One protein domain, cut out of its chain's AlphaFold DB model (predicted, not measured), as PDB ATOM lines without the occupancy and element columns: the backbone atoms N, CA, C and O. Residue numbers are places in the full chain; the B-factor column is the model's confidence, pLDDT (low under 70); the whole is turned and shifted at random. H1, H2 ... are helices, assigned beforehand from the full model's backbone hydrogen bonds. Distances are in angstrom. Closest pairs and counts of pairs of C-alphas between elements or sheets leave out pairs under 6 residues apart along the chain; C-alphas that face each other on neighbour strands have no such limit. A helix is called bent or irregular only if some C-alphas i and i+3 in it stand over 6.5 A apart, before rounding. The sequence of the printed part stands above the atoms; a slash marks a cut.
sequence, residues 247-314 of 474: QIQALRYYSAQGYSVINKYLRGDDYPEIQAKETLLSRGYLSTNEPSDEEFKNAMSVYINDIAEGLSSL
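This is residues 247 to 314 of the 474 residues of the protein "Mono(ADP-ribosyl)transferase SpvB" of Salmonella enterica subsp. arizonae (UniProt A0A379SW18). One long helix, H3, makes the longest axis, and bent H1 and shorter H2 lie on one side of it, H1a and H2 packing on it steeply at different places along its length. The 68 printed residues are all helix in class, H1, H2, H3 along the chain, compact with a radius of gyration of the C-alphas of 11.3 A, spanning 34 by 25 by 18 A.

Start at H3, residues 293 to 313. H1, residues 247 to 267, was assigned as one helix by its hydrogen bonds but is bent, C-alphas 257 and 260 being 7.4 A apart. Its arm H1a, residues 247 to 257, touches H3, about perpendicular at 78 degrees; look at their closest C-alphas, Gln 247 and Gly 310, 4.2 A apart. H2, residues 273 to 282, touches residues 296 to 303 of H3 alone, a steep tilt of 65 degrees, the same way; the closest C-alphas, Leu 280 and Ala 299, are 6.9 A apart. Arm H1b, residues 260 to 267, only just touches H2, with 3 pairs of C-alphas within 8 A, the closest Val 261 and Ala 276 at 6.6 A. H1a and H2 are apart. In H1a, H1b, H2 and H3 every O i to N i+4 pair is within hydrogen-bond range.

Find C-alpha 293 at (42.148, 9.287, 39.273); from there H3 runs 30.2 A to C-alpha 313 at (38.361, -12.356, 60.042). H1a is 15.4 A long, H1b 10.7 A and H2 14.2 A.

The C-alphas farthest apart, Glu 290 and Leu 314, are 34.5 A apart. The printed part has no cut, H1 to H2 is a tight link, H2 to H3 a short one, and no printed residue is under 70 in pLDDT.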
ATOM      1  N   GLN A 247      33.552  -5.349  56.032       90.19
ATOM      2  CA  GLN A 247      34.595  -6.221  55.513       90.19
ATOM      3  C   GLN A 247      34.062  -7.595  55.069       90.19
ATOM      4  O   GLN A 247      34.373  -8.055  53.970       90.19
ATOM      5  N   ILE A 248      33.203  -8.242  55.869       85.31
ATOM      6  CA  ILE A 248      32.550  -9.502  55.473       85.31
ATOM      7  C   ILE A 248      31.616  -9.281  54.277       85.31
ATOM      8  O   ILE A 248      31.597 -10.095  53.354       85.31
ATOM      9  N   GLN A 249      30.898  -8.157  54.234       81.25
ATOM     10  CA  GLN A 249      30.037  -7.810  53.095       81.25
ATOM     11  C   GLN A 249      30.853  -7.599  51.808       81.25
ATOM     12  O   GLN A 249      30.488  -8.114  50.746       81.25
ATOM     13  N   ALA A 250      31.983  -6.890  51.904       88.19
ATOM     14  CA  ALA A 250      32.915  -6.700  50.799       88.19
ATOM     15  C   ALA A 250      33.452  -8.048  50.287       88.19
ATOM     16  O   ALA A 250      33.430  -8.300  49.081       88.19
ATOM     17  N   LEU A 251      33.844  -8.950  51.196       90.81
ATOM     18  CA  LEU A 251      34.287 -10.302  50.853       90.81
ATOM     19  C   LEU A 251      33.190 -11.133  50.174       90.81
ATOM     20  O   LEU A 251      33.457 -11.772  49.154       90.81
ATOM     21  N   ARG A 252      31.957 -11.107  50.695       84.94
ATOM     22  CA  ARG A 252      30.811 -11.808  50.094       84.94
ATOM     23  C   ARG A 252      30.603 -11.367  48.654       84.94
ATOM     24  O   ARG A 252      30.575 -12.205  47.755       84.94
ATOM     25  N   TYR A 253      30.524 -10.060  48.409       84.31
ATOM     26  CA  TYR A 253      30.339  -9.571  47.046       84.31
ATOM     27  C   TYR A 253      31.537  -9.874  46.147       84.31
ATOM     28  O   TYR A 253      31.340 -10.265  44.996       84.31
ATOM     29  N   TYR A 254      32.764  -9.730  46.656       89.81
ATOM     30  CA  TYR A 254      33.961 -10.135  45.927       89.81
ATOM     31  C   TYR A 254      33.827 -11.587  45.448       89.81
ATOM     32  O   TYR A 254      33.940 -11.834  44.248       89.81
ATOM     33  N   SER A 255      33.493 -12.515  46.349       85.38
ATOM     34  CA  SER A 255      33.371 -13.943  46.032       85.38
ATOM     35  C   SER A 255      32.219 -14.275  45.075       85.38
ATOM     36  O   SER A 255      32.289 -15.266  44.357       85.38
ATOM     37  N   ALA A 256      31.176 -13.441  45.029       77.94
ATOM     38  CA  ALA A 256      30.014 -13.670  44.178       77.94
ATOM     39  C   ALA A 256      30.150 -13.066  42.780       77.94
ATOM     40  O   ALA A 256      29.846 -13.722  41.789       77.94
ATOM     41  N   GLN A 257      30.559 -11.800  42.691       79.00
ATOM     42  CA  GLN A 257      30.462 -11.019  41.450       79.00
ATOM     43  C   GLN A 257      31.669 -10.098  41.226       79.00
ATOM     44  O   GLN A 257      32.025  -9.806  40.085       79.00
ATOM     45  N   GLY A 258      32.332  -9.643  42.296       83.50
ATOM     46  CA  GLY A 258      33.403  -8.646  42.212       83.50
ATOM     47  C   GLY A 258      34.785  -9.186  41.826       83.50
ATOM     48  O   GLY A 258      35.645  -8.404  41.412       83.50
ATOM     49  N   TYR A 259      35.028 -10.497  41.945       87.94
ATOM     50  CA  TYR A 259      36.376 -11.069  41.852       87.94
ATOM     51  C   TYR A 259      37.085 -10.776  40.528       87.94
ATOM     52  O   TYR A 259      38.285 -10.501  40.524       87.94
ATOM     53  N   SER A 260      36.369 -10.803  39.398       89.81
ATOM     54  CA  SER A 260      36.990 -10.613  38.083       89.81
ATOM     55  C   SER A 260      37.564  -9.205  37.920       89.81
ATOM     56  O   SER A 260      38.687  -9.058  37.444       89.81
ATOM     57  N   VAL A 261      36.808  -8.174  38.305       91.38
ATOM     58  CA  VAL A 261      37.224  -6.769  38.155       91.38
ATOM     59  C   VAL A 261      38.406  -6.474  39.073       91.38
ATOM     60  O   VAL A 261      39.429  -5.959  38.626       91.38
ATOM     61  N   ILE A 262      38.295  -6.882  40.339       94.19
ATOM     62  CA  ILE A 262      39.314  -6.625  41.361       94.19
ATOM     63  C   ILE A 262      40.618  -7.357  41.054       94.19
ATOM     64  O   ILE A 262      41.695  -6.774  41.168       94.19
ATOM     65  N   ASN A 263      40.545  -8.613  40.616       93.44
ATOM     66  CA  ASN A 263      41.750  -9.373  40.310       93.44
ATOM     67  C   ASN A 263      42.478  -8.843  39.068       93.44
ATOM     68  O   ASN A 263      43.705  -8.856  39.057       93.44
ATOM     69  N   LYS A 264      41.754  -8.368  38.045       93.69
ATOM     70  CA  LYS A 264      42.362  -7.724  36.868       93.69
ATOM     71  C   LYS A 264      43.046  -6.412  37.245       93.69
ATOM     72  O   LYS A 264      44.213  -6.225  36.920       93.69
ATOM     73  N   TYR A 265      42.366  -5.574  38.032       95.62
ATOM     74  CA  TYR A 265      42.943  -4.339  38.567       95.62
ATOM     75  C   TYR A 265      44.247  -4.595  39.339       95.62
ATOM     76  O   TYR A 265      45.267  -3.974  39.056       95.62
ATOM     77  N   LEU A 266      44.251  -5.564  40.263       95.12
ATOM     78  CA  LEU A 266      45.437  -5.920  41.055       95.12
ATOM     79  C   LEU A 266      46.592  -6.489  40.215       95.12
ATOM     80  O   LEU A 266      47.757  -6.346  40.586       95.12
ATOM     81  N   ARG A 267      46.290  -7.147  39.091       92.19
ATOM     82  CA  ARG A 267      47.307  -7.677  38.169       92.19
ATOM     83  C   ARG A 267      47.866  -6.617  37.221       92.19
ATOM     84  O   ARG A 267      48.980  -6.803  36.732       92.19
ATOM     85  N   GLY A 268      47.162  -5.496  37.056       92.06
ATOM     86  CA  GLY A 268      47.459  -4.480  36.047       92.06
ATOM     87  C   GLY A 268      46.944  -4.854  34.654       92.06
ATOM     88  O   GLY A 268      47.469  -4.347  33.671       92.06
ATOM     89  N   ASP A 269      45.955  -5.750  34.579       90.62
ATOM     90  CA  ASP A 269      45.302  -6.159  33.332       90.62
ATOM     91  C   ASP A 269      44.194  -5.167  32.946       90.62
ATOM     92  O   ASP A 269      43.655  -4.468  33.806       90.62
ATOM     93  N   ASP A 270      43.749  -5.190  31.686       93.25
ATOM     94  CA  ASP A 270      42.558  -4.449  31.254       93.25
ATOM     95  C   ASP A 270      41.299  -4.925  32.000       93.25
ATOM     96  O   ASP A 270      40.910  -6.103  31.959       93.25
ATOM     97  N   TYR A 271      40.619  -3.988  32.660       91.19
ATOM     98  CA  TYR A 271      39.412  -4.228  33.449       91.19
ATOM     99  C   TYR A 271      38.283  -3.262  33.054       91.19
ATOM    100  O   TYR A 271      38.546  -2.159  32.576       91.19
ATOM    101  N   PRO A 272      37.008  -3.652  33.241       90.75
ATOM    102  CA  PRO A 272      35.874  -2.775  32.963       90.75
ATOM    103  C   PRO A 272      35.787  -1.663  34.023       90.75
ATOM    104  O   PRO A 272      35.164  -1.829  35.071       90.75
ATOM    105  N   GLU A 273      36.424  -0.522  33.759       89.81
ATOM    106  CA  GLU A 273      36.524   0.602  34.703       89.81
ATOM    107  C   GLU A 273      35.156   1.170  35.115       89.81
ATOM    108  O   GLU A 273      34.951   1.489  36.284       89.81
ATOM    109  N   ILE A 274      34.188   1.215  34.191       86.50
ATOM    110  CA  ILE A 274      32.808   1.642  34.482       86.50
ATOM    111  C   ILE A 274      32.192   0.753  35.571       86.50
ATOM    112  O   ILE A 274      31.699   1.255  36.578       86.50
ATOM    113  N   GLN A 275      32.318  -0.570  35.427       87.00
ATOM    114  CA  GLN A 275      31.818  -1.530  36.413       87.00
ATOM    115  C   GLN A 275      32.521  -1.374  37.773       87.00
ATOM    116  O   GLN A 275      31.897  -1.548  38.824       87.00
ATOM    117  N   ALA A 276      33.817  -1.035  37.775       88.06
ATOM    118  CA  ALA A 276      34.557  -0.748  39.001       88.06
ATOM    119  C   ALA A 276      34.011   0.510  39.701       88.06
ATOM    120  O   ALA A 276      33.714   0.460  40.895       88.06
ATOM    121  N   LYS A 277      33.806   1.608  38.961       85.94
ATOM    122  CA  LYS A 277      33.240   2.863  39.490       85.94
ATOM    123  C   LYS A 277      31.834   2.661  40.054       85.94
ATOM    124  O   LYS A 277      31.579   3.061  41.186       85.94
ATOM    125  N   GLU A 278      30.957   1.965  39.334       83.69
ATOM    126  CA  GLU A 278      29.606   1.625  39.807       83.69
ATOM    127  C   GLU A 278      29.635   0.759  41.076       83.69
ATOM    128  O   GLU A 278      28.869   0.985  42.017       83.69
ATOM    129  N   THR A 279      30.555  -0.210  41.143       83.88
ATOM    130  CA  THR A 279      30.738  -1.068  42.324       83.88
ATOM    131  C   THR A 279      31.148  -0.253  43.547       83.88
ATOM    132  O   THR A 279      30.600  -0.470  44.627       83.88
ATOM    133  N   LEU A 280      32.099   0.669  43.387       85.38
ATOM    134  CA  LEU A 280      32.586   1.523  44.467       85.38
ATOM    135  C   LEU A 280      31.535   2.548  44.909       85.38
ATOM    136  O   LEU A 280      31.356   2.751  46.109       85.38
ATOM    137  N   LEU A 281      30.815   3.155  43.961       78.25
ATOM    138  CA  LEU A 281      29.748   4.120  44.233       78.25
ATOM    139  C   LEU A 281      28.590   3.464  44.994       78.25
ATOM    140  O   LEU A 281      28.209   3.924  46.066       78.25
ATOM    141  N   SER A 282      28.090   2.327  44.500       76.50
ATOM    142  CA  SER A 282      26.990   1.584  45.141       76.50
ATOM    143  C   SER A 282      27.321   1.063  46.545       76.50
ATOM    144  O   SER A 282      26.413   0.764  47.315       76.50
ATOM    145  N   ARG A 283      28.610   0.967  46.896       80.00
ATOM    146  CA  ARG A 283      29.099   0.487  48.202       80.00
ATOM    147  C   ARG A 283      29.635   1.597  49.105       80.00
ATOM    148  O   ARG A 283      30.207   1.305  50.155       80.00
ATOM    149  N   GLY A 284      29.460   2.857  48.708       82.44
ATOM    150  CA  GLY A 284      29.865   4.014  49.505       82.44
ATOM    151  C   GLY A 284      31.381   4.182  49.647       82.44
ATOM    152  O   GLY A 284      31.837   4.744  50.640       82.44
ATOM    153  N   TYR A 285      32.168   3.674  48.693       84.94
ATOM    154  CA  TYR A 285      33.600   3.985  48.575       84.94
ATOM    155  C   TYR A 285      33.853   5.221  47.705       84.94
ATOM    156  O   TYR A 285      34.896   5.854  47.838       84.94
ATOM    157  N   LEU A 286      32.899   5.572  46.840       83.31
ATOM    158  CA  LEU A 286      32.874   6.820  46.079       83.31
ATOM    159  C   LEU A 286      31.608   7.613  46.403       83.31
ATOM    160  O   LEU A 286      30.578   7.036  46.747       83.31
ATOM    161  N   SER A 287      31.692   8.932  46.252       82.31
ATOM    162  CA  SER A 287      30.577   9.877  46.412       82.31
ATOM    163  C   SER A 287      30.039  10.416  45.082       82.31
ATOM    164  O   SER A 287      28.975  11.029  45.059       82.31
ATOM    165  N   THR A 288      30.759  10.198  43.978       78.50
ATOM    166  CA  THR A 288      30.434  10.695  42.634       78.50
ATOM    167  C   THR A 288      30.736   9.639  41.569       78.50
ATOM    168  O   THR A 288      31.575   8.758  41.769       78.50
ATOM    169  N   ASN A 289      30.042   9.724  40.433       77.06
ATOM    170  CA  ASN A 289      30.263   8.890  39.251       77.06
ATOM    171  C   ASN A 289      31.439   9.373  38.376       77.06
ATOM    172  O   ASN A 289      31.930   8.601  37.552       77.06
ATOM    173  N   GLU A 290      31.930  10.595  38.596       89.50
ATOM    174  CA  GLU A 290      33.096  11.182  37.919       89.50
ATOM    175  C   GLU A 290      34.216  11.522  38.926       89.50
ATOM    176  O   GLU A 290      34.514  12.696  39.151       89.50
ATOM    177  N   PRO A 291      34.821  10.523  39.598       90.81
ATOM    178  CA  PRO A 291      35.929  10.767  40.516       90.81
ATOM    179  C   PRO A 291      37.210  11.129  39.757       90.81
ATOM    180  O   PRO A 291      37.431  10.674  38.632       90.81
ATOM    181  N   SER A 292      38.101  11.871  40.412       94.88
ATOM    182  CA  SER A 292      39.488  11.994  39.958       94.88
ATOM    183  C   SER A 292      40.225  10.646  40.025       94.88
ATOM    184  O   SER A 292      39.856   9.752  40.793       94.88
ATOM    185  N   ASP A 293      41.315  10.502  39.264       94.56
ATOM    186  CA  ASP A 293      42.148   9.287  39.273       94.56
ATOM    187  C   ASP A 293      42.643   8.919  40.679       94.56
ATOM    188  O   ASP A 293      42.756   7.740  41.023       94.56
ATOM    189  N   GLU A 294      42.947   9.928  41.496       95.62
ATOM    190  CA  GLU A 294      43.435   9.747  42.861       95.62
ATOM    191  C   GLU A 294      42.320   9.266  43.798       95.62
ATOM    192  O   GLU A 294      42.513   8.319  44.562       95.62
ATOM    193  N   GLU A 295      41.121   9.843  43.702       93.12
ATOM    194  CA  GLU A 295      39.950   9.381  44.458       93.12
ATOM    195  C   GLU A 295      39.572   7.949  44.083       93.12
ATOM    196  O   GLU A 295      39.310   7.129  44.964       93.12
ATOM    197  N   PHE A 296      39.607   7.614  42.791       94.75
ATOM    198  CA  PHE A 296      39.330   6.263  42.322       94.75
ATOM    199  C   PHE A 296      40.353   5.250  42.857       94.75
ATOM    200  O   PHE A 296      39.966   4.205  43.386       94.75
ATOM    201  N   LYS A 297      41.656   5.555  42.782       95.50
ATOM    202  CA  LYS A 297      42.716   4.684  43.322       95.50
ATOM    203  C   LYS A 297      42.589   4.497  44.831       95.50
ATOM    204  O   LYS A 297      42.712   3.372  45.316       95.50
ATOM    205  N   ASN A 298      42.299   5.570  45.565       95.75
ATOM    206  CA  ASN A 298      42.096   5.501  47.009       95.75
ATOM    207  C   ASN A 298      40.860   4.666  47.362       95.75
ATOM    208  O   ASN A 298      40.947   3.783  48.214       95.75
ATOM    209  N   ALA A 299      39.744   4.848  46.654       93.31
ATOM    210  CA  ALA A 299      38.537   4.048  46.840       93.31
ATOM    211  C   ALA A 299      38.769   2.557  46.539       93.31
ATOM    212  O   ALA A 299      38.365   1.703  47.332       93.31
ATOM    213  N   MET A 300      39.476   2.231  45.449       96.25
ATOM    214  CA  MET A 300      39.883   0.856  45.134       96.25
ATOM    215  C   MET A 300      40.750   0.255  46.243       96.25
ATOM    216  O   MET A 300      40.499  -0.870  46.670       96.25
ATOM    217  N   SER A 301      41.739   1.002  46.737       96.62
ATOM    218  CA  SER A 301      42.628   0.561  47.819       96.62
ATOM    219  C   SER A 301      41.853   0.243  49.101       96.62
ATOM    220  O   SER A 301      41.992  -0.848  49.656       96.62
ATOM    221  N   VAL A 302      40.971   1.149  49.537       95.44
ATOM    222  CA  VAL A 302      40.132   0.949  50.729       95.44
ATOM    223  C   VAL A 302      39.212  -0.260  50.551       95.44
ATOM    224  O   VAL A 302      39.118  -1.095  51.446       95.44
ATOM    225  N   TYR A 303      38.581  -0.402  49.386       95.44
ATOM    226  CA  TYR A 303      37.701  -1.533  49.112       95.44
ATOM    227  C   TYR A 303      38.440  -2.879  49.122       95.44
ATOM    228  O   TYR A 303      37.972  -3.846  49.720       95.44
ATOM    229  N   ILE A 304      39.623  -2.946  48.509       96.62
ATOM    230  CA  ILE A 304      40.463  -4.152  48.500       96.62
ATOM    231  C   ILE A 304      40.930  -4.512  49.915       96.62
ATOM    232  O   ILE A 304      40.946  -5.695  50.268       96.62
ATOM    233  N   ASN A 305      41.262  -3.512  50.736       96.25
ATOM    234  CA  ASN A 305      41.612  -3.723  52.139       96.25
ATOM    235  C   ASN A 305      40.429  -4.278  52.937       96.25
ATOM    236  O   ASN A 305      40.613  -5.263  53.649       96.25
ATOM    237  N   ASP A 306      39.217  -3.749  52.748       95.38
ATOM    238  CA  ASP A 306      38.018  -4.279  53.407       95.38
ATOM    239  C   ASP A 306      37.771  -5.757  53.039       95.38
ATOM    240  O   ASP A 306      37.449  -6.567  53.908       95.38
ATOM    241  N   ILE A 307      37.985  -6.151  51.774       95.31
ATOM    242  CA  ILE A 307      37.897  -7.563  51.350       95.31
ATOM    243  C   ILE A 307      38.950  -8.415  52.079       95.31
ATOM    244  O   ILE A 307      38.645  -9.507  52.563       95.31
ATOM    245  N   ALA A 308      40.196  -7.941  52.158       95.25
ATOM    246  CA  ALA A 308      41.295  -8.672  52.789       95.25
ATOM    247  C   ALA A 308      41.131  -8.798  54.314       95.25
ATOM    248  O   ALA A 308      41.466  -9.840  54.889       95.25
ATOM    249  N   GLU A 309      40.597  -7.772  54.971       94.69
ATOM    250  CA  GLU A 309      40.221  -7.810  56.384       94.69
ATOM    251  C   GLU A 309      39.058  -8.774  56.616       94.69
ATOM    252  O   GLU A 309      39.110  -9.590  57.538       94.69
ATOM    253  N   GLY A 310      38.060  -8.754  55.729       92.50
ATOM    254  CA  GLY A 310      36.921  -9.665  55.773       92.50
ATOM    255  C   GLY A 310      37.399 -11.102  55.689       92.50
ATOM    256  O   GLY A 310      37.042 -11.928  56.527       92.50
ATOM    257  N   LEU A 311      38.303 -11.374  54.746       94.25
ATOM    258  CA  LEU A 311      38.939 -12.678  54.606       94.25
ATOM    259  C   LEU A 311      39.672 -13.060  55.891       94.25
ATOM    260  O   LEU A 311      39.436 -14.131  56.437       94.25
ATOM    261  N   SER A 312      40.519 -12.170  56.406       93.69
ATOM    262  CA  SER A 312      41.340 -12.428  57.596       93.69
ATOM    263  C   SER A 312      40.516 -12.696  58.858       93.69
ATOM    264  O   SER A 312      40.994 -13.416  59.736       93.69
ATOM    265  N   SER A 313      39.298 -12.150  58.933       91.62
ATOM    266  CA  SER A 313      38.361 -12.356  60.042       91.62
ATOM    267  C   SER A 313      37.680 -13.731  60.043       91.62
ATOM    268  O   SER A 313      37.127 -14.134  61.068       91.62
ATOM    269  N   LEU A 314      37.749 -14.479  58.934       89.69
ATOM    270  CA  LEU A 314      37.264 -15.855  58.887       89.69
ATOM    271  C   LEU A 314      38.133 -16.786  59.753       89.69
ATOM    272  O   LEU A 314      39.327 -16.513  59.945       89.69
TER     273      LEU A 314